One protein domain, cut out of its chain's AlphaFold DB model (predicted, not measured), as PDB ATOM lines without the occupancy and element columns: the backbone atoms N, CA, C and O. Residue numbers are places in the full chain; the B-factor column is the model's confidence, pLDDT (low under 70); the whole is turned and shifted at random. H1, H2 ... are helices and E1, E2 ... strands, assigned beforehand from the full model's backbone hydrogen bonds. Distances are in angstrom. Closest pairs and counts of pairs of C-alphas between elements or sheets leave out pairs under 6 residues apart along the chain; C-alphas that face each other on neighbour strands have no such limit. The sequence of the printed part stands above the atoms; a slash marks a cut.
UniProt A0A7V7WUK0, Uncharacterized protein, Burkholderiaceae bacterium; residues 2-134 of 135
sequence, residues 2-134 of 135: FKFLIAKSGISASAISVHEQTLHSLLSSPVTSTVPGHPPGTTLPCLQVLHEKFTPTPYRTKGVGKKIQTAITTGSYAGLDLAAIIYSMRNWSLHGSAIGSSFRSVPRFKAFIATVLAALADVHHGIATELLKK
ATOM      1  N   PHE A   2      25.206  -7.555 132.371       80.75
ATOM      2  CA  PHE A   2      24.661  -6.640 133.396       80.75
ATOM      3  C   PHE A   2      25.579  -6.426 134.618       80.75
ATOM      4  O   PHE A   2      25.755  -5.302 135.065       80.75
ATOM      5  N   LYS A   3      26.282  -7.471 135.080       85.12
ATOM      6  CA  LYS A   3      27.311  -7.348 136.133       85.12
ATOM      7  C   LYS A   3      28.420  -6.341 135.783       85.12
ATOM      8  O   LYS A   3      28.914  -5.645 136.659       85.12
ATOM      9  N   PHE A   4      28.788  -6.249 134.504       86.81
ATOM     10  CA  PHE A   4      29.756  -5.261 134.027       86.81
ATOM     11  C   PHE A   4      29.174  -3.844 134.081       86.81
ATOM     12  O   PHE A   4      29.859  -2.937 134.535       86.81
ATOM     13  N   LEU A   5      27.907  -3.662 133.686       86.75
ATOM     14  CA  LEU A   5      27.228  -2.363 133.764       86.75
ATOM     15  C   LEU A   5      27.129  -1.862 135.209       86.75
ATOM     16  O   LEU A   5      27.494  -0.723 135.467       86.75
ATOM     17  N   ILE A   6      26.749  -2.720 136.162       89.06
ATOM     18  CA  ILE A   6      26.759  -2.358 137.590       89.06
ATOM     19  C   ILE A   6      28.164  -1.909 138.011       89.06
ATOM     20  O   ILE A   6      28.322  -0.808 138.532       89.06
ATOM     21  N   ALA A   7      29.195  -2.704 137.706       89.19
ATOM     22  CA  ALA A   7      30.577  -2.390 138.072       89.19
ATOM     23  C   ALA A   7      31.112  -1.093 137.437       89.19
ATOM     24  O   ALA A   7      32.044  -0.494 137.967       89.19
ATOM     25  N   LYS A   8      30.556  -0.665 136.298       90.31
ATOM     26  CA  LYS A   8      30.934   0.576 135.607       90.31
ATOM     27  C   LYS A   8      30.035   1.765 135.923       90.31
ATOM     28  O   LYS A   8      30.401   2.871 135.561       90.31
ATOM     29  N   SER A   9      28.901   1.556 136.587       89.31
ATOM     30  CA  SER A   9      27.969   2.634 136.927       89.31
ATOM     31  C   SER A   9      28.441   3.505 138.093       89.31
ATOM     32  O   SER A   9      27.920   4.591 138.285       89.31
ATOM     33  N   GLY A  10      29.394   3.040 138.905       87.31
ATOM     34  CA  GLY A  10      29.797   3.765 140.114       87.31
ATOM     35  C   GLY A  10      28.738   3.763 141.225       87.31
ATOM     36  O   GLY A  10      28.910   4.461 142.222       87.31
ATOM     37  N   ILE A  11      27.665   2.972 141.088       91.00
ATOM     38  CA  ILE A  11      26.696   2.749 142.165       91.00
ATOM     39  C   ILE A  11      27.402   2.164 143.396       91.00
ATOM     40  O   ILE A  11      28.241   1.262 143.290       91.00
ATOM     41  N   SER A  12      27.079   2.687 144.577       91.56
ATOM     42  CA  SER A  12      27.709   2.254 145.820       91.56
ATOM     43  C   SER A  12      27.290   0.830 146.197       91.56
ATOM     44  O   SER A  12      26.171   0.385 145.928       91.56
ATOM     45  N   ALA A  13      28.177   0.117 146.895       90.50
ATOM     46  CA  ALA A  13      27.870  -1.213 147.420       90.50
ATOM     47  C   ALA A  13      26.667  -1.198 148.383       90.50
ATOM     48  O   ALA A  13      25.900  -2.157 148.422       90.50
ATOM     49  N   SER A  14      26.464  -0.098 149.119       93.38
ATOM     50  CA  SER A  14      25.305   0.075 149.999       93.38
ATOM     51  C   SER A  14      23.996   0.176 149.217       93.38
ATOM     52  O   SER A  14      23.043  -0.514 149.565       93.38
ATOM     53  N   ALA A  15      23.950   0.959 148.133       92.25
ATOM     54  CA  ALA A  15      22.765   1.061 147.283       92.25
ATOM     55  C   ALA A  15      22.431  -0.284 146.613       92.25
ATOM     56  O   ALA A  15      21.273  -0.702 146.622       92.25
ATOM     57  N   ILE A  16      23.444  -1.014 146.126       93.44
ATOM     58  CA  ILE A  16      23.259  -2.387 145.623       93.44
ATOM     59  C   ILE A  16      22.647  -3.273 146.714       93.44
ATOM     60  O   ILE A  16      21.654  -3.952 146.460       93.44
ATOM     61  N   SER A  17      23.207  -3.243 147.927       94.31
ATOM     62  CA  SER A  17      22.748  -4.091 149.028       94.31
ATOM     63  C   SER A  17      21.299  -3.801 149.428       94.31
ATOM     64  O   SER A  17      20.544  -4.739 149.669       94.31
ATOM     65  N   VAL A  18      20.868  -2.535 149.434       95.69
ATOM     66  CA  VAL A  18      19.468  -2.160 149.720       95.69
ATOM     67  C   VAL A  18      18.506  -2.768 148.693       95.69
ATOM     68  O   VAL A  18      17.474  -3.343 149.066       95.69
ATOM     69  N   HIS A  19      18.854  -2.695 147.404       95.38
ATOM     70  CA  HIS A  19      18.060  -3.313 146.340       95.38
ATOM     71  C   HIS A  19      18.025  -4.836 146.487       95.38
ATOM     72  O   HIS A  19      16.949  -5.432 146.443       95.38
ATOM     73  N   GLU A  20      19.176  -5.472 146.716       95.56
ATOM     74  CA  GLU A  20      19.273  -6.926 146.902       95.56
ATOM     75  C   GLU A  20      18.450  -7.414 148.092       95.56
ATOM     76  O   GLU A  20      17.646  -8.327 147.927       95.56
ATOM     77  N   GLN A  21      18.572  -6.774 149.256       96.12
ATOM     78  CA  GLN A  21      17.821  -7.142 150.460       96.12
ATOM     79  C   GLN A  21      16.310  -7.065 150.230       96.12
ATOM     80  O   GLN A  21      15.569  -7.987 150.588       96.12
ATOM     81  N   THR A  22      15.849  -5.994 149.581       96.69
ATOM     82  CA  THR A  22      14.428  -5.824 149.252       96.69
ATOM     83  C   THR A  22      13.952  -6.929 148.309       96.69
ATOM     84  O   THR A  22      12.917  -7.558 148.545       96.69
ATOM     85  N   LEU A  23      14.726  -7.226 147.262       95.81
ATOM     86  CA  LEU A  23      14.389  -8.276 146.300       95.81
ATOM     87  C   LEU A  23      14.421  -9.664 146.939       95.81
ATOM     88  O   LEU A  23      13.517 -10.459 146.695       95.81
ATOM     89  N   HIS A  24      15.413  -9.962 147.775       96.56
ATOM     90  CA  HIS A  24      15.515 -11.231 148.497       96.56
ATOM     91  C   HIS A  24      14.325 -11.430 149.430       96.56
ATOM     92  O   HIS A  24      13.729 -12.504 149.418       96.56
ATOM     93  N   SER A  25      13.919 -10.400 150.173       96.12
ATOM     94  CA  SER A  25      12.728 -10.442 151.033       96.12
ATOM     95  C   SER A  25      11.447 -10.747 150.240       96.12
ATOM     96  O   SER A  25      10.670 -11.646 150.580       96.12
ATOM     97  N   LEU A  26      11.254 -10.075 149.102       95.75
ATOM     98  CA  LEU A  26      10.091 -10.299 148.239       95.75
ATOM     99  C   LEU A  26      10.100 -11.684 147.574       95.75
ATOM    100  O   LEU A  26       9.050 -12.313 147.442       95.75
ATOM    101  N   LEU A  27      11.270 -12.165 147.155       95.06
ATOM    102  CA  LEU A  27      11.433 -13.440 146.454       95.06
ATOM    103  C   LEU A  27      11.397 -14.650 147.403       95.06
ATOM    104  O   LEU A  27      10.917 -15.713 147.010       95.06
ATOM    105  N   SER A  28      11.849 -14.486 148.645       96.00
ATOM    106  CA  SER A  28      11.771 -15.513 149.696       96.00
ATOM    107  C   SER A  28      10.391 -15.619 150.338       96.00
ATOM    108  O   SER A  28      10.076 -16.644 150.942       96.00
ATOM    109  N   SER A  29       9.546 -14.600 150.167       95.44
ATOM    110  CA  SER A  29       8.200 -14.582 150.728       95.44
ATOM    111  C   SER A  29       7.382 -15.808 150.294       95.44
ATOM    112  O   SER A  29       7.309 -16.097 149.091       95.44
ATOM    113  N   PRO A  30       6.707 -16.494 151.233       95.38
ATOM    114  CA  PRO A  30       5.855 -17.623 150.903       95.38
ATOM    115  C   PRO A  30       4.634 -17.173 150.093       95.38
ATOM    116  O   PRO A  30       4.037 -16.108 150.326       95.38
ATOM    117  N   VAL A  31       4.257 -18.001 149.124       94.56
ATOM    118  CA  VAL A  31       3.060 -17.837 148.302       94.56
ATOM    119  C   VAL A  31       2.391 -19.187 148.072       94.56
ATOM    120  O   VAL A  31       3.045 -20.197 147.815       94.56
ATOM    121  N   THR A  32       1.063 -19.193 148.106       93.38
ATOM    122  CA  THR A  32       0.261 -20.347 147.697       93.38
ATOM    123  C   THR A  32      -0.154 -20.163 146.245       93.38
ATOM    124  O   THR A  32      -0.928 -19.257 145.915       93.38
ATOM    125  N   SER A  33       0.385 -20.995 145.359       87.38
ATOM    126  CA  SER A  33       0.110 -20.955 143.924       87.38
ATOM    127  C   SER A  33       0.100 -22.366 143.353       87.38
ATOM    128  O   SER A  33       0.877 -23.213 143.773       87.38
ATOM    129  N   THR A  34      -0.700 -22.593 142.314       86.69
ATOM    130  CA  THR A  34      -0.580 -23.797 141.488       86.69
ATOM    131  C   THR A  34       0.750 -23.759 140.736       86.69
ATOM    132  O   THR A  34       1.029 -22.783 140.026       86.69
ATOM    133  N   VAL A  35       1.574 -24.790 140.918       87.62
ATOM    134  CA  VAL A  35       2.851 -24.993 140.225       87.62
ATOM    135  C   VAL A  35       2.869 -26.433 139.698       87.62
ATOM    136  O   VAL A  35       2.574 -27.344 140.474       87.62
ATOM    137  N   PRO A  36       3.153 -26.669 138.403       82.75
ATOM    138  CA  PRO A  36       3.215 -28.025 137.858       82.75
ATOM    139  C   PRO A  36       4.197 -28.905 138.640       82.75
ATOM    140  O   PRO A  36       5.321 -28.489 138.895       82.75
ATOM    141  N   GLY A  37       3.776 -30.118 139.002       87.50
ATOM    142  CA  GLY A  37       4.587 -31.045 139.802       87.50
ATOM    143  C   GLY A  37       4.432 -30.898 141.320       87.50
ATOM    144  O   GLY A  37       4.991 -31.709 142.049       87.50
ATOM    145  N   HIS A  38       3.638 -29.932 141.797       92.12
ATOM    146  CA  HIS A  38       3.319 -29.766 143.219       92.12
ATOM    147  C   HIS A  38       1.818 -29.956 143.479       92.12
ATOM    148  O   HIS A  38       1.001 -29.572 142.635       92.12
ATOM    149  N   PRO A  39       1.423 -30.495 144.647       92.81
ATOM    150  CA  PRO A  39       0.020 -30.551 145.045       92.81
ATOM    151  C   PRO A  39      -0.639 -29.158 145.073       92.81
ATOM    152  O   PRO A  39       0.012 -28.173 145.453       92.81
ATOM    153  N   PRO A  40      -1.936 -29.040 144.730       88.44
ATOM    154  CA  PRO A  40      -2.685 -27.802 144.928       88.44
ATOM    155  C   PRO A  40      -2.613 -27.327 146.386       88.44
ATOM    156  O   PRO A  40      -2.706 -28.127 147.310       88.44
ATOM    157  N   GLY A  41      -2.449 -26.018 146.597       86.50
ATOM    158  CA  GLY A  41      -2.342 -25.438 147.942       86.50
ATOM    159  C   GLY A  41      -0.936 -25.467 148.555       86.50
ATOM    160  O   GLY A  41      -0.746 -24.912 149.636       86.50
ATOM    161  N   THR A  42       0.061 -26.034 147.866       93.12
ATOM    162  CA  THR A  42       1.457 -25.994 148.330       93.12
ATOM    163  C   THR A  42       1.934 -24.548 148.484       93.12
ATOM    164  O   THR A  42       1.726 -23.703 147.608       93.12
ATOM    165  N   THR A  43       2.575 -24.265 149.617       95.00
ATOM    166  CA  THR A  43       3.196 -22.967 149.887       95.00
ATOM    167  C   THR A  43       4.675 -23.045 149.547       95.00
ATOM    168  O   THR A  43       5.407 -23.825 150.146       95.00
ATOM    169  N   LEU A  44       5.103 -22.236 148.580       95.38
ATOM    170  CA  LEU A  44       6.479 -22.188 148.091       95.38
ATOM    171  C   LEU A  44       7.002 -20.748 148.155       95.38
ATOM    172  O   LEU A  44       6.202 -19.810 148.095       95.38
ATOM    173  N   PRO A  45       8.325 -20.532 148.230       95.56
ATOM    174  CA  PRO A  45       8.897 -19.208 148.018       95.56
ATOM    175  C   PRO A  45       8.503 -18.653 146.644       95.56
ATOM    176  O   PRO A  45       8.471 -19.389 145.651       95.56
ATOM    177  N   CYS A  46       8.259 -17.344 146.557       94.56
ATOM    178  CA  CYS A  46       7.918 -16.683 145.294       94.56
ATOM    179  C   CYS A  46       8.964 -16.962 144.198       94.56
ATOM    180  O   CYS A  46       8.604 -17.239 143.051       94.56
ATOM    181  N   LEU A  47      10.252 -16.999 144.559       94.62
ATOM    182  CA  LEU A  47      11.345 -17.362 143.658       94.62
ATOM    183  C   LEU A  47      11.135 -18.725 142.992       94.62
ATOM    184  O   LEU A  47      11.352 -18.855 141.789       94.62
ATOM    185  N   GLN A  48      10.709 -19.731 143.758       94.56
ATOM    186  CA  GLN A  48      10.490 -21.078 143.245       94.56
ATOM    187  C   GLN A  48       9.307 -21.110 142.281       94.56
ATOM    188  O   GLN A  48       9.422 -21.659 141.186       94.56
ATOM    189  N   VAL A  49       8.209 -20.432 142.628       93.12
ATOM    190  CA  VAL A  49       7.049 -20.289 141.735       93.12
ATOM    191  C   VAL A  49       7.452 -19.631 140.414       93.12
ATOM    192  O   VAL A  49       7.089 -20.126 139.347       93.12
ATOM    193  N   LEU A  50       8.222 -18.540 140.465       91.88
ATOM    194  CA  LEU A  50       8.703 -17.842 139.270       91.88
ATOM    195  C   LEU A  50       9.639 -18.726 138.438       91.88
ATOM    196  O   LEU A  50       9.499 -18.809 137.216       91.88
ATOM    197  N   HIS A  51      10.575 -19.413 139.090       91.44
ATOM    198  CA  HIS A  51      11.539 -20.270 138.414       91.44
ATOM    199  C   HIS A  51      10.858 -21.438 137.698       91.44
ATOM    200  O   HIS A  51      11.112 -21.676 136.516       91.44
ATOM    201  N   GLU A  52       9.949 -22.131 138.379       90.50
ATOM    202  CA  GLU A  52       9.279 -23.308 137.835       90.50
ATOM    203  C   GLU A  52       8.219 -22.971 136.780       90.50
ATOM    204  O   GLU A  52       7.993 -23.772 135.873       90.50
ATOM    205  N   LYS A  53       7.599 -21.789 136.838       87.75
ATOM    206  CA  LYS A  53       6.641 -21.359 135.808       87.75
ATOM    207  C   LYS A  53       7.302 -20.754 134.576       87.75
ATOM    208  O   LYS A  53       6.811 -20.958 133.473       87.75
ATOM    209  N   PHE A  54       8.384 -19.996 134.760       87.75
ATOM    210  CA  PHE A  54       8.893 -19.098 133.716       87.75
ATOM    211  C   PHE A  54      10.345 -19.365 133.309       87.75
ATOM    212  O   PHE A  54      10.887 -18.656 132.465       87.75
ATOM    213  N   THR A  55      11.001 -20.379 133.880       87.75
ATOM    214  CA  THR A  55      12.309 -20.846 133.394       87.75
ATOM    215  C   THR A  55      12.141 -22.204 132.713       87.75
ATOM    216  O   THR A  55      11.771 -23.173 133.390       87.75
ATOM    217  N   PRO A  56      12.423 -22.329 131.400       86.25
ATOM    218  CA  PRO A  56      12.340 -23.618 130.721       86.25
ATOM    219  C   PRO A  56      13.305 -24.631 131.342       86.25
ATOM    220  O   PRO A  56      14.442 -24.289 131.681       86.25
ATOM    221  N   THR A  57      12.868 -25.887 131.464       88.31
ATOM    222  CA  THR A  57      13.611 -26.970 132.132       88.31
ATOM    223  C   THR A  57      15.083 -27.078 131.704       88.31
ATOM    224  O   THR A  57      15.935 -27.127 132.595       88.31
ATOM    225  N   PRO A  58      15.446 -27.003 130.403       89.88
ATOM    226  CA  PRO A  58      16.848 -27.101 129.975       89.88
ATOM    227  C   PRO A  58      17.764 -25.981 130.494       89.88
ATOM    228  O   PRO A  58      18.990 -26.120 130.453       89.88
ATOM    229  N   TYR A  59      17.192 -24.863 130.954       89.19
ATOM    230  CA  TYR A  59      17.927 -23.703 131.462       89.19
ATOM    231  C   TYR A  59      17.925 -23.599 132.991       89.19
ATOM    232  O   TYR A  59      18.714 -22.825 133.531       89.19
ATOM    233  N   ARG A  60      17.117 -24.396 133.705       89.81
ATOM    234  CA  ARG A  60      17.074 -24.384 135.182       89.81
ATOM    235  C   ARG A  60      18.393 -24.801 135.823       89.81
ATOM    236  O   ARG A  60      18.742 -24.328 136.892       89.81
ATOM    237  N   THR A  61      19.180 -25.621 135.141       90.12
ATOM    238  CA  THR A  61      20.476 -26.112 135.634       90.12
ATOM    239  C   THR A  61      21.674 -25.366 135.043       90.12
ATOM    240  O   THR A  61      22.821 -25.749 135.285       90.12
ATOM    241  N   LYS A  62      21.448 -24.282 134.285       90.25
ATOM    242  CA  LYS A  62      22.499 -23.531 133.576       90.25
ATOM    243  C   LYS A  62      22.562 -22.078 134.033       90.25
ATOM    244  O   LYS A  62      21.539 -21.462 134.317       90.25
ATOM    245  N   GLY A  63      23.770 -21.510 134.061       89.62
ATOM    246  CA  GLY A  63      24.001 -20.083 134.311       89.62
ATOM    247  C   GLY A  63      23.228 -19.541 135.519       89.62
ATOM    248  O   GLY A  63      23.369 -20.034 136.635       89.62
ATOM    249  N   VAL A  64      22.391 -18.528 135.282       90.25
ATOM    250  CA  VAL A  64      21.554 -17.904 136.319       90.25
ATOM    251  C   VAL A  64      20.456 -18.842 136.831       90.25
ATOM    252  O   VAL A  64      20.159 -18.815 138.022       90.25
ATOM    253  N   GLY A  65      19.923 -19.732 135.989       90.94
ATOM    254  CA  GLY A  65      18.985 -20.763 136.432       90.94
ATOM    255  C   GLY A  65      19.600 -21.652 137.511       90.94
ATOM    256  O   GLY A  65      18.993 -21.829 138.560       90.94
ATOM    257  N   LYS A  66      20.857 -22.092 137.321       92.69
ATOM    258  CA  LYS A  66      21.584 -22.879 138.334       92.69
ATOM    259  C   LYS A  66      21.704 -22.126 139.659       92.69
ATOM    260  O   LYS A  66      21.493 -22.723 140.706       92.69
ATOM    261  N   LYS A  67      22.019 -20.825 139.620       93.38
ATOM    262  CA  LYS A  67      22.100 -19.989 140.831       93.38
ATOM    263  C   LYS A  67      20.760 -19.927 141.567       93.38
ATOM    264  O   LYS A  67      20.738 -20.065 142.786       93.38
ATOM    265  N   ILE A  68      19.660 -19.754 140.833       94.44
ATOM    266  CA  ILE A  68      18.305 -19.761 141.399       94.44
ATOM    267  C   ILE A  68      17.978 -21.128 141.998       94.44
ATOM    268  O   ILE A  68      17.523 -21.192 143.134       94.44
ATOM    269  N   GLN A  69      18.264 -22.214 141.280       93.69
ATOM    270  CA  GLN A  69      18.039 -23.569 141.772       93.69
ATOM    271  C   GLN A  69      18.821 -23.828 143.066       93.69
ATOM    272  O   GLN A  69      18.259 -24.350 144.021       93.69
ATOM    273  N   THR A  70      20.087 -23.405 143.139       94.69
ATOM    274  CA  THR A  70      20.881 -23.475 144.372       94.69
ATOM    275  C   THR A  70      20.254 -22.651 145.496       94.69
ATOM    276  O   THR A  70      20.172 -23.147 146.615       94.69
ATOM    277  N   ALA A  71      19.777 -21.435 145.222       95.38
ATOM    278  CA  ALA A  71      19.135 -20.601 146.237       95.38
ATOM    279  C   ALA A  71      17.834 -21.220 146.771       95.38
ATOM    280  O   ALA A  71      17.606 -21.221 147.976       95.38
ATOM    281  N   ILE A  72      17.025 -21.814 145.890       94.50
ATOM    282  CA  ILE A  72      15.808 -22.548 146.263       94.50
ATOM    283  C   ILE A  72      16.167 -23.764 147.125       94.50
ATOM    284  O   ILE A  72      15.612 -23.932 148.204       94.50
ATOM    285  N   THR A  73      17.116 -24.591 146.679       93.81
ATOM    286  CA  THR A  73      17.489 -25.834 147.371       93.81
ATOM    287  C   THR A  73      18.154 -25.585 148.726       93.81
ATOM    288  O   THR A  73      17.937 -26.351 149.657       93.81
ATOM    289  N   THR A  74      18.963 -24.532 148.853       94.69
ATOM    290  CA  THR A  74      19.689 -24.217 150.099       94.69
ATOM    291  C   THR A  74      18.930 -23.270 151.026       94.69
ATOM    292  O   THR A  74      19.344 -23.079 152.165       94.69
ATOM    293  N   GLY A  75      17.874 -22.615 150.536       92.44
ATOM    294  CA  GLY A  75      17.217 -21.505 151.229       92.44
ATOM    295  C   GLY A  75      18.063 -20.227 151.315       92.44
ATOM    296  O   GLY A  75      17.637 -19.263 151.947       92.44
ATOM    297  N   SER A  76      19.246 -20.185 150.689       93.88
ATOM    298  CA  SER A  76      20.176 -19.056 150.768       93.88
ATOM    299  C   SER A  76      20.169 -18.207 149.500       93.88
ATOM    300  O   SER A  76      20.506 -18.664 148.410       93.88
ATOM    301  N   TYR A  77      19.849 -16.924 149.658       93.69
ATOM    302  CA  TYR A  77      19.770 -15.954 148.561       93.69
ATOM    303  C   TYR A  77      21.091 -15.202 148.343       93.69
ATOM    304  O   TYR A  77      21.209 -14.440 147.389       93.69
ATOM    305  N   ALA A  78      22.119 -15.462 149.159       87.88
ATOM    306  CA  ALA A  78      23.405 -14.762 149.102       87.88
ATOM    307  C   ALA A  78      24.115 -14.878 147.735       87.88
ATOM    308  O   ALA A  78      24.876 -13.998 147.347       87.88
ATOM    309  N   GLY A  79      23.858 -15.954 146.978       85.75
ATOM    310  CA  GLY A  79      24.400 -16.144 145.625       85.75
ATOM    311  C   GLY A  79      23.628 -15.423 144.508       85.75
ATOM    312  O   GLY A  79      24.073 -15.434 143.350       85.75
ATOM    313  N   LEU A  80      22.474 -14.830 144.825       91.44
ATOM    314  CA  LEU A  80      21.614 -14.094 143.901       91.44
ATOM    315  C   LEU A  80      21.908 -12.597 143.977       91.44
ATOM    316  O   LEU A  80      21.147 -11.826 144.552       91.44
ATOM    317  N   ASP A  81      23.016 -12.204 143.354       92.88
ATOM    318  CA  ASP A  81      23.362 -10.794 143.171       92.88
ATOM    319  C   ASP A  81      22.307 -10.037 142.334       92.88
ATOM    320  O   ASP A  81      21.534 -10.624 141.563       92.88
ATOM    321  N   LEU A  82      22.287  -8.708 142.461       91.94
ATOM    322  CA  LEU A  82      21.357  -7.811 141.769       91.94
ATOM    323  C   LEU A  82      21.353  -8.052 140.252       91.94
ATOM    324  O   LEU A  82      20.303  -8.060 139.607       91.94
ATOM    325  N   ALA A  83      22.530  -8.324 139.684       91.25
ATOM    326  CA  ALA A  83      22.665  -8.639 138.269       91.25
ATOM    327  C   ALA A  83      21.971  -9.950 137.885       91.25
ATOM    328  O   ALA A  83      21.335 -10.010 136.830       91.25
ATOM    329  N   ALA A  84      22.084 -10.996 138.704       91.50
ATOM    330  CA  ALA A  84      21.407 -12.265 138.487       91.50
ATOM    331  C   ALA A  84      19.888 -12.105 138.581       91.50
ATOM    332  O   ALA A  84      19.180 -12.654 137.734       91.50
ATOM    333  N   ILE A  85      19.381 -11.329 139.543       91.12
ATOM    334  CA  ILE A  85      17.935 -11.099 139.700       91.12
ATOM    335  C   ILE A  85      17.376 -10.336 138.493       91.12
ATOM    336  O   ILE A  85      16.439 -10.812 137.848       91.12
ATOM    337  N   ILE A  86      18.002  -9.219 138.109       88.75
ATOM    338  CA  ILE A  86      17.581  -8.422 136.943       88.75
ATOM    339  C   ILE A  86      17.679  -9.241 135.650       88.75
ATOM    340  O   ILE A  86      16.775  -9.209 134.812       88.75
ATOM    341  N   TYR A  87      18.741 -10.032 135.483       86.62
ATOM    342  CA  TYR A  87      18.869 -10.906 134.317       86.62
ATOM    343  C   TYR A  87      17.785 -11.993 134.285       86.62
ATOM    344  O   TYR A  87      17.260 -12.303 133.217       86.62
ATOM    345  N   SER A  88      17.426 -12.559 135.440       85.00
ATOM    346  CA  SER A  88      16.352 -13.557 135.547       85.00
ATOM    347  C   SER A  88      15.009 -12.976 135.141       85.00
ATOM    348  O   SER A  88      14.256 -13.618 134.411       85.00
ATOM    349  N   MET A  89      14.744 -11.731 135.537       79.62
ATOM    350  CA  MET A  89      13.517 -11.042 135.169       79.62
ATOM    351  C   MET A  89      13.331 -10.890 133.675       79.62
ATOM    352  O   MET A  89      12.202 -11.028 133.234       79.62
ATOM    353  N   ARG A  90      14.392 -10.661 132.893       74.81
ATOM    354  CA  ARG A  90      14.285 -10.632 131.425       74.81
ATOM    355  C   ARG A  90      13.669 -11.924 130.879       74.81
ATOM    356  O   ARG A  90      12.911 -11.882 129.917       74.81
ATOM    357  N   ASN A  91      14.006 -13.065 131.478       70.19
ATOM    358  CA  ASN A  91      13.464 -14.356 131.058       70.19
ATOM    359  C   ASN A  91      12.025 -14.540 131.548       70.19
ATOM    360  O   ASN A  91      11.205 -15.105 130.833       70.19
ATOM    361  N   TRP A  92      11.695 -14.034 132.738       76.81
ATOM    362  CA  TRP A  92      10.342 -14.127 133.287       76.81
ATOM    363  C   TRP A  92       9.363 -13.153 132.613       76.81
ATOM    364  O   TRP A  92       8.183 -13.469 132.453       76.81
ATOM    365  N   SER A  93       9.835 -11.965 132.221       60.50
ATOM    366  CA  SER A  93       9.017 -10.840 131.739       60.50
ATOM    367  C   SER A  93       8.458 -11.040 130.339       60.50
ATOM    368  O   SER A  93       7.498 -10.355 129.985       60.50
ATOM    369  N   LEU A  94       8.959 -12.028 129.589       57.94
ATOM    370  CA  LEU A  94       8.348 -12.483 128.335       57.94
ATOM    371  C   LEU A  94       6.875 -12.896 128.517       57.94
ATOM    372  O   LEU A  94       6.125 -12.918 127.548       57.94
ATOM    373  N   HIS A  95       6.442 -13.166 129.755       60.38
ATOM    374  CA  HIS A  95       5.077 -13.570 130.093       60.38
ATOM    375  C   HIS A  95       4.203 -12.458 130.720       60.38
ATOM    376  O   HIS A  95       3.099 -12.740 131.190       60.38
ATOM    377  N   GLY A  96       4.643 -11.191 130.721       57.66
ATOM    378  CA  GLY A  96       3.804 -10.033 131.078       57.66
ATOM    379  C   GLY A  96       3.119 -10.115 132.457       57.66
ATOM    380  O   GLY A  96       3.754 -10.416 133.471       57.66
ATOM    381  N   SER A  97       1.805  -9.841 132.505       55.66
ATOM    382  CA  SER A  97       0.967  -9.805 133.724       55.66
ATOM    383  C   SER A  97       0.958 -11.113 134.536       55.66
ATOM    384  O   SER A  97       0.594 -11.101 135.718       55.66
ATOM    385  N   ALA A  98       1.421 -12.228 133.958       63.84
ATOM    386  CA  ALA A  98       1.512 -13.520 134.631       63.84
ATOM    387  C   ALA A  98       2.495 -13.511 135.819       63.84
ATOM    388  O   ALA A  98       2.264 -14.219 136.807       63.84
ATOM    389  N   ILE A  99       3.536 -12.666 135.787       78.31
ATOM    390  CA  ILE A  99       4.472 -12.523 136.914       78.31
ATOM    391  C   ILE A  99       3.744 -12.009 138.155       78.31
ATOM    392  O   ILE A  99       3.886 -12.592 139.227       78.31
ATOM    393  N   GLY A 100       2.934 -10.953 138.018       78.38
ATOM    394  CA  GLY A 100       2.270 -10.315 139.157       78.38
ATOM    395  C   GLY A 100       1.367 -11.274 139.931       78.38
ATOM    396  O   GLY A 100       1.364 -11.270 141.163       78.38
ATOM    397  N   SER A 101       0.687 -12.182 139.224       83.94
ATOM    398  CA  SER A 101      -0.135 -13.219 139.860       83.94
ATOM    399  C   SER A 101       0.676 -14.197 140.723       83.94
ATOM    400  O   SER A 101       0.155 -14.723 141.706       83.94
ATOM    401  N   SER A 102       1.962 -14.403 140.417       87.81
ATOM    402  CA  SER A 102       2.841 -15.309 141.168       87.81
ATOM    403  C   SER A 102       3.255 -14.737 142.525       87.81
ATOM    404  O   SER A 102       3.497 -15.502 143.450       87.81
ATOM    405  N   PHE A 103       3.211 -13.410 142.691       90.50
ATOM    406  CA  PHE A 103       3.387 -12.753 143.991       90.50
ATOM    407  C   PHE A 103       2.136 -12.834 144.873       90.50
ATOM    408  O   PHE A 103       2.199 -12.470 146.048       90.50
ATOM    409  N   ARG A 104       0.979 -13.256 144.330       90.56
ATOM    410  CA  ARG A 104      -0.315 -13.368 145.043       90.56
ATOM    411  C   ARG A 104      -0.693 -12.104 145.837       90.56
ATOM    412  O   ARG A 104      -1.373 -12.177 146.852       90.56
ATOM    413  N   SER A 105      -0.173 -10.949 145.427       90.88
ATOM    414  CA  SER A 105      -0.304  -9.671 146.122       90.88
ATOM    415  C   SER A 105       0.151  -8.558 145.189       90.88
ATOM    416  O   SER A 105       1.320  -8.490 144.802       90.88
ATOM    417  N   VAL A 106      -0.783  -7.672 144.840       90.56
ATOM    418  CA  VAL A 106      -0.495  -6.499 144.007       90.56
ATOM    419  C   VAL A 106       0.536  -5.579 144.676       90.56
ATOM    420  O   VAL A 106       1.476  -5.190 143.985       90.56
ATOM    421  N   PRO A 107       0.457  -5.269 145.990       94.19
ATOM    422  CA  PRO A 107       1.496  -4.491 146.664       94.19
ATOM    423  C   PRO A 107       2.894  -5.116 146.578       94.19
ATOM    424  O   PRO A 107       3.839  -4.412 146.233       94.19
ATOM    425  N   ARG A 108       3.035  -6.433 146.806       93.25
ATOM    426  CA  ARG A 108       4.345  -7.111 146.699       93.25
ATOM    427  C   ARG A 108       4.902  -7.056 145.281       93.25
ATOM    428  O   ARG A 108       6.086  -6.793 145.101       93.25
ATOM    429  N   PHE A 109       4.053  -7.261 144.275       91.69
ATOM    430  CA  PHE A 109       4.478  -7.148 142.883       91.69
ATOM    431  C   PHE A 109       4.903  -5.718 142.518       91.69
ATOM    432  O   PHE A 109       5.931  -5.534 141.869       91.69
ATOM    433  N   LYS A 110       4.152  -4.702 142.966       92.31
ATOM    434  CA  LYS A 110       4.524  -3.294 142.770       92.31
ATOM    435  C   LYS A 110       5.863  -2.976 143.429       92.31
ATOM    436  O   LYS A 110       6.696  -2.360 142.778       92.31
ATOM    437  N   ALA A 111       6.085  -3.436 144.661       94.81
ATOM    438  CA  ALA A 111       7.366  -3.280 145.346       94.81
ATOM    439  C   ALA A 111       8.501  -3.942 144.553       94.81
ATOM    440  O   ALA A 111       9.509  -3.302 144.283       94.81
ATOM    441  N   PHE A 112       8.298  -5.176 144.084       93.31
ATOM    442  CA  PHE A 112       9.288  -5.902 143.288       93.31
ATOM    443  C   PHE A 112       9.684  -5.151 142.011       93.31
ATOM    444  O   PHE A 112      10.868  -4.915 141.775       93.31
ATOM    445  N   ILE A 113       8.705  -4.739 141.199       91.19
ATOM    446  CA  ILE A 113       8.980  -4.002 139.958       91.19
ATOM    447  C   ILE A 113       9.575  -2.622 140.252       91.19
ATOM    448  O   ILE A 113      10.506  -2.220 139.561       91.19
ATOM    449  N   ALA A 114       9.095  -1.916 141.278       93.94
ATOM    450  CA  ALA A 114       9.637  -0.614 141.660       93.94
ATOM    451  C   ALA A 114      11.114  -0.709 142.064       93.94
ATOM    452  O   ALA A 114      11.918   0.078 141.573       93.94
ATOM    453  N   THR A 115      11.496  -1.699 142.876       95.25
ATOM    454  CA  THR A 115      12.900  -1.920 143.260       95.25
ATOM    455  C   THR A 115      13.775  -2.221 142.048       95.25
ATOM    456  O   THR A 115      14.882  -1.704 141.934       95.25
ATOM    457  N   VAL A 116      13.276  -3.012 141.098       92.31
ATOM    458  CA  VAL A 116      14.023  -3.328 139.872       92.31
ATOM    459  C   VAL A 116      14.208  -2.095 138.999       92.31
ATOM    460  O   VAL A 116      15.302  -1.863 138.488       92.31
ATOM    461  N   LEU A 117      13.150  -1.304 138.817       92.88
ATOM    462  CA  LEU A 117      13.209  -0.069 138.040       92.88
ATOM    463  C   LEU A 117      14.123   0.965 138.701       92.88
ATOM    464  O   LEU A 117      14.884   1.614 137.991       92.88
ATOM    465  N   ALA A 118      14.104   1.072 140.031       94.44
ATOM    466  CA  ALA A 118      15.021   1.926 140.782       94.44
ATOM    467  C   ALA A 118      16.480   1.489 140.579       94.44
ATOM    468  O   ALA A 118      17.306   2.296 140.163       94.44
ATOM    469  N   ALA A 119      16.779   0.196 140.736       93.31
ATOM    470  CA  ALA A 119      18.113  -0.344 140.478       93.31
ATOM    471  C   ALA A 119      18.588  -0.090 139.034       93.31
ATOM    472  O   ALA A 119      19.752   0.235 138.801       93.31
ATOM    473  N   LEU A 120      17.695  -0.222 138.047       92.38
ATOM    474  CA  LEU A 120      18.000   0.099 136.650       92.38
ATOM    475  C   LEU A 120      18.244   1.597 136.445       92.38
ATOM    476  O   LEU A 120      19.158   1.957 135.706       92.38
ATOM    477  N   ALA A 121      17.444   2.460 137.070       93.94
ATOM    478  CA  ALA A 121      17.611   3.908 137.001       93.94
ATOM    479  C   ALA A 121      18.964   4.338 137.584       93.94
ATOM    480  O   ALA A 121      19.683   5.087 136.923       93.94
ATOM    481  N   ASP A 122      19.353   3.792 138.739       93.50
ATOM    482  CA  ASP A 122      20.650   4.064 139.366       93.50
ATOM    483  C   ASP A 122      21.812   3.646 138.455       93.50
ATOM    484  O   ASP A 122      22.754   4.412 138.239       93.50
ATOM    485  N   VAL A 123      21.729   2.451 137.854       92.31
ATOM    486  CA  VAL A 123      22.748   1.968 136.909       92.31
ATOM    487  C   VAL A 123      22.832   2.873 135.679       92.31
ATOM    488  O   VAL A 123      23.936   3.227 135.268       92.31
ATOM    489  N   HIS A 124      21.700   3.270 135.089       92.81
ATOM    490  CA  HIS A 124      21.695   4.163 133.927       92.81
ATOM    491  C   HIS A 124      22.251   5.548 134.259       92.81
ATOM    492  O   HIS A 124      23.077   6.061 133.506       92.81
ATOM    493  N   HIS A 125      21.835   6.134 135.381       93.69
ATOM    494  CA  HIS A 125      22.324   7.433 135.836       93.69
ATOM    495  C   HIS A 125      23.836   7.405 136.086       93.69
ATOM    496  O   HIS A 125      24.567   8.283 135.620       93.69
ATOM    497  N   GLY A 126      24.310   6.357 136.757       92.00
ATOM    498  CA  GLY A 126      25.725   6.147 137.021       92.00
ATOM    499  C   GLY A 126      26.551   6.010 135.740       92.00
ATOM    500  O   GLY A 126      27.541   6.714 135.555       92.00
ATOM    501  N   ILE A 127      26.099   5.178 134.796       92.69
ATOM    502  CA  ILE A 127      26.764   5.030 133.492       92.69
ATOM    503  C   ILE A 127      26.770   6.345 132.709       92.69
ATOM    504  O   ILE A 127      27.810   6.711 132.165       92.69
ATOM    505  N   ALA A 128      25.648   7.069 132.652       92.50
ATOM    506  CA  ALA A 128      25.574   8.353 131.958       92.50
ATOM    507  C   ALA A 128      26.571   9.365 132.546       92.50
ATOM    508  O   ALA A 128      27.305  10.013 131.805       92.50
ATOM    509  N   THR A 129      26.658   9.433 133.875       91.75
ATOM    510  CA  THR A 129      27.611  10.294 134.586       91.75
ATOM    511  C   THR A 129      29.060   9.917 134.273       91.75
ATOM    512  O   THR A 129      29.878  10.787 133.979       91.75
ATOM    513  N   GLU A 130      29.391   8.625 134.284       89.75
ATOM    514  CA  GLU A 130      30.738   8.143 133.953       89.75
ATOM    515  C   GLU A 130      31.118   8.365 132.484       89.75
ATOM    516  O   GLU A 130      32.291   8.577 132.177       89.75
ATOM    517  N   LEU A 131      30.148   8.331 131.567       89.56
ATOM    518  CA  LEU A 131      30.373   8.663 130.160       89.56
ATOM    519  C   LEU A 131      30.634  10.160 129.971       89.56
ATOM    520  O   LEU A 131      31.556  10.514 129.243       89.56
ATOM    521  N   LEU A 132      29.883  11.024 130.660       91.44
ATOM    522  CA  LEU A 132      30.055  12.477 130.582       91.44
ATOM    523  C   LEU A 132      31.407  12.957 131.129       91.44
ATOM    524  O   LEU A 132      31.929  13.941 130.634       91.44
ATOM    525  N   LYS A 133      32.005  12.257 132.102       88.19
ATOM    526  CA  LYS A 133      33.348  12.580 132.631       88.19
ATOM    527  C   LYS A 133      34.498  12.292 131.659       88.19
ATOM    528  O   LYS A 133      35.630  12.681 131.928       88.19
ATOM    529  N   LYS A 134      34.245  11.509 130.608       73.62
ATOM    530  CA  LYS A 134      35.252  11.097 129.614       73.62
ATOM    531  C   LYS A 134      35.226  11.952 128.348       73.62
ATOM    532  O   LYS A 134      36.007  11.678 127.438       73.62
TER     533      LYS A 134
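AT A GLANCE: This is residues 2 to 134 of the 135 residues of an uncharacterized protein of Burkholderiaceae bacterium (UniProt A0A7V7WUK0). Two long helices, H2 and H8, run side by side in opposite directions, and the shorter helices H3, H5 and H6 cross one another in a cluster packed on them, with H6 near the middle. A small hairpin, E1 and E2, makes one end of the domain, and at the other end H1 packs on the last part of H8. The printed part has 133 residues, with eight named helices and two named strands in the order H1 H2 E1 E2 H3 H4 H5 H6 H7 H8; the two-stranded sheet is antiparallel and the class is mostly helix. The whole is compact, with a radius of gyration of the C-alphas of 15.4 A, yet elongated, spanning 56 by 31 by 25 A.

IN THESE COORDINATES: Find the sheet first: E1 is residues 30 to 32 and E2 residues 43 to 45. Before it, H1 is residues 2 to 9, beginning at C-alpha 2 (24.661, -6.640, 133.396), and H2 is residues 13 to 28, 21.7 A long. After it come H3, residues 46 to 54, 11.9 A; H4, residues 57 to 60; H5, residues 63 to 74, 16.9 A; H6, residues 82 to 95, 20.8 A; and H7, residues 98 to 102. H8, residues 106 to 132, runs 38.4 A to C-alpha 132 at (30.055, 12.477, 130.582).

HOW THE PARTS SIT: In the hairpin of E1 and E2, N 31 and O 44 are 2.8 A apart, within hydrogen-bond range. From there look to H3, which touches H2 only at their ends, closest at the C-alphas of Leu 27 and Leu 47, 4.8 A. H3 touches H5 at a steep tilt of 43 degrees, closest at C-alphas 48 and 72, 6.3 A, and touches H7, closest at C-alphas 49 and 102, 6.5 A. H4 and H5 touch only at the corner, closest at C-alphas 60 and 66, 5.7 A. H6 is about perpendicular to H5 at 78 degrees; they touch, closest at C-alphas 64 and 84, 6.0 A. H2 touches H8 at a shallow tilt of 23 degrees, opposite ways, closest at C-alphas 19 and 115, 6.2 A. H8 touches H1 with residues 122 to 130 alone, closest at C-alphas 9 and 126, 4.2 A. Every O i to N i+4 pair is within hydrogen-bond range in H1, H2, H3, H5 and H8, but 7 of 10 in H6 and 0 of 1 in H7, where 1 of 2 O i to N i+3 pairs is; H4 is too short for such a pair.

THE WHOLE: Look for the two C-alphas farthest apart at Pro 39 and Lys 134, 56.7 A. The printed part has no cut and no long link. Mean pLDDT of the printed part is 89.3; look for values under 70 at residues 93 to 98.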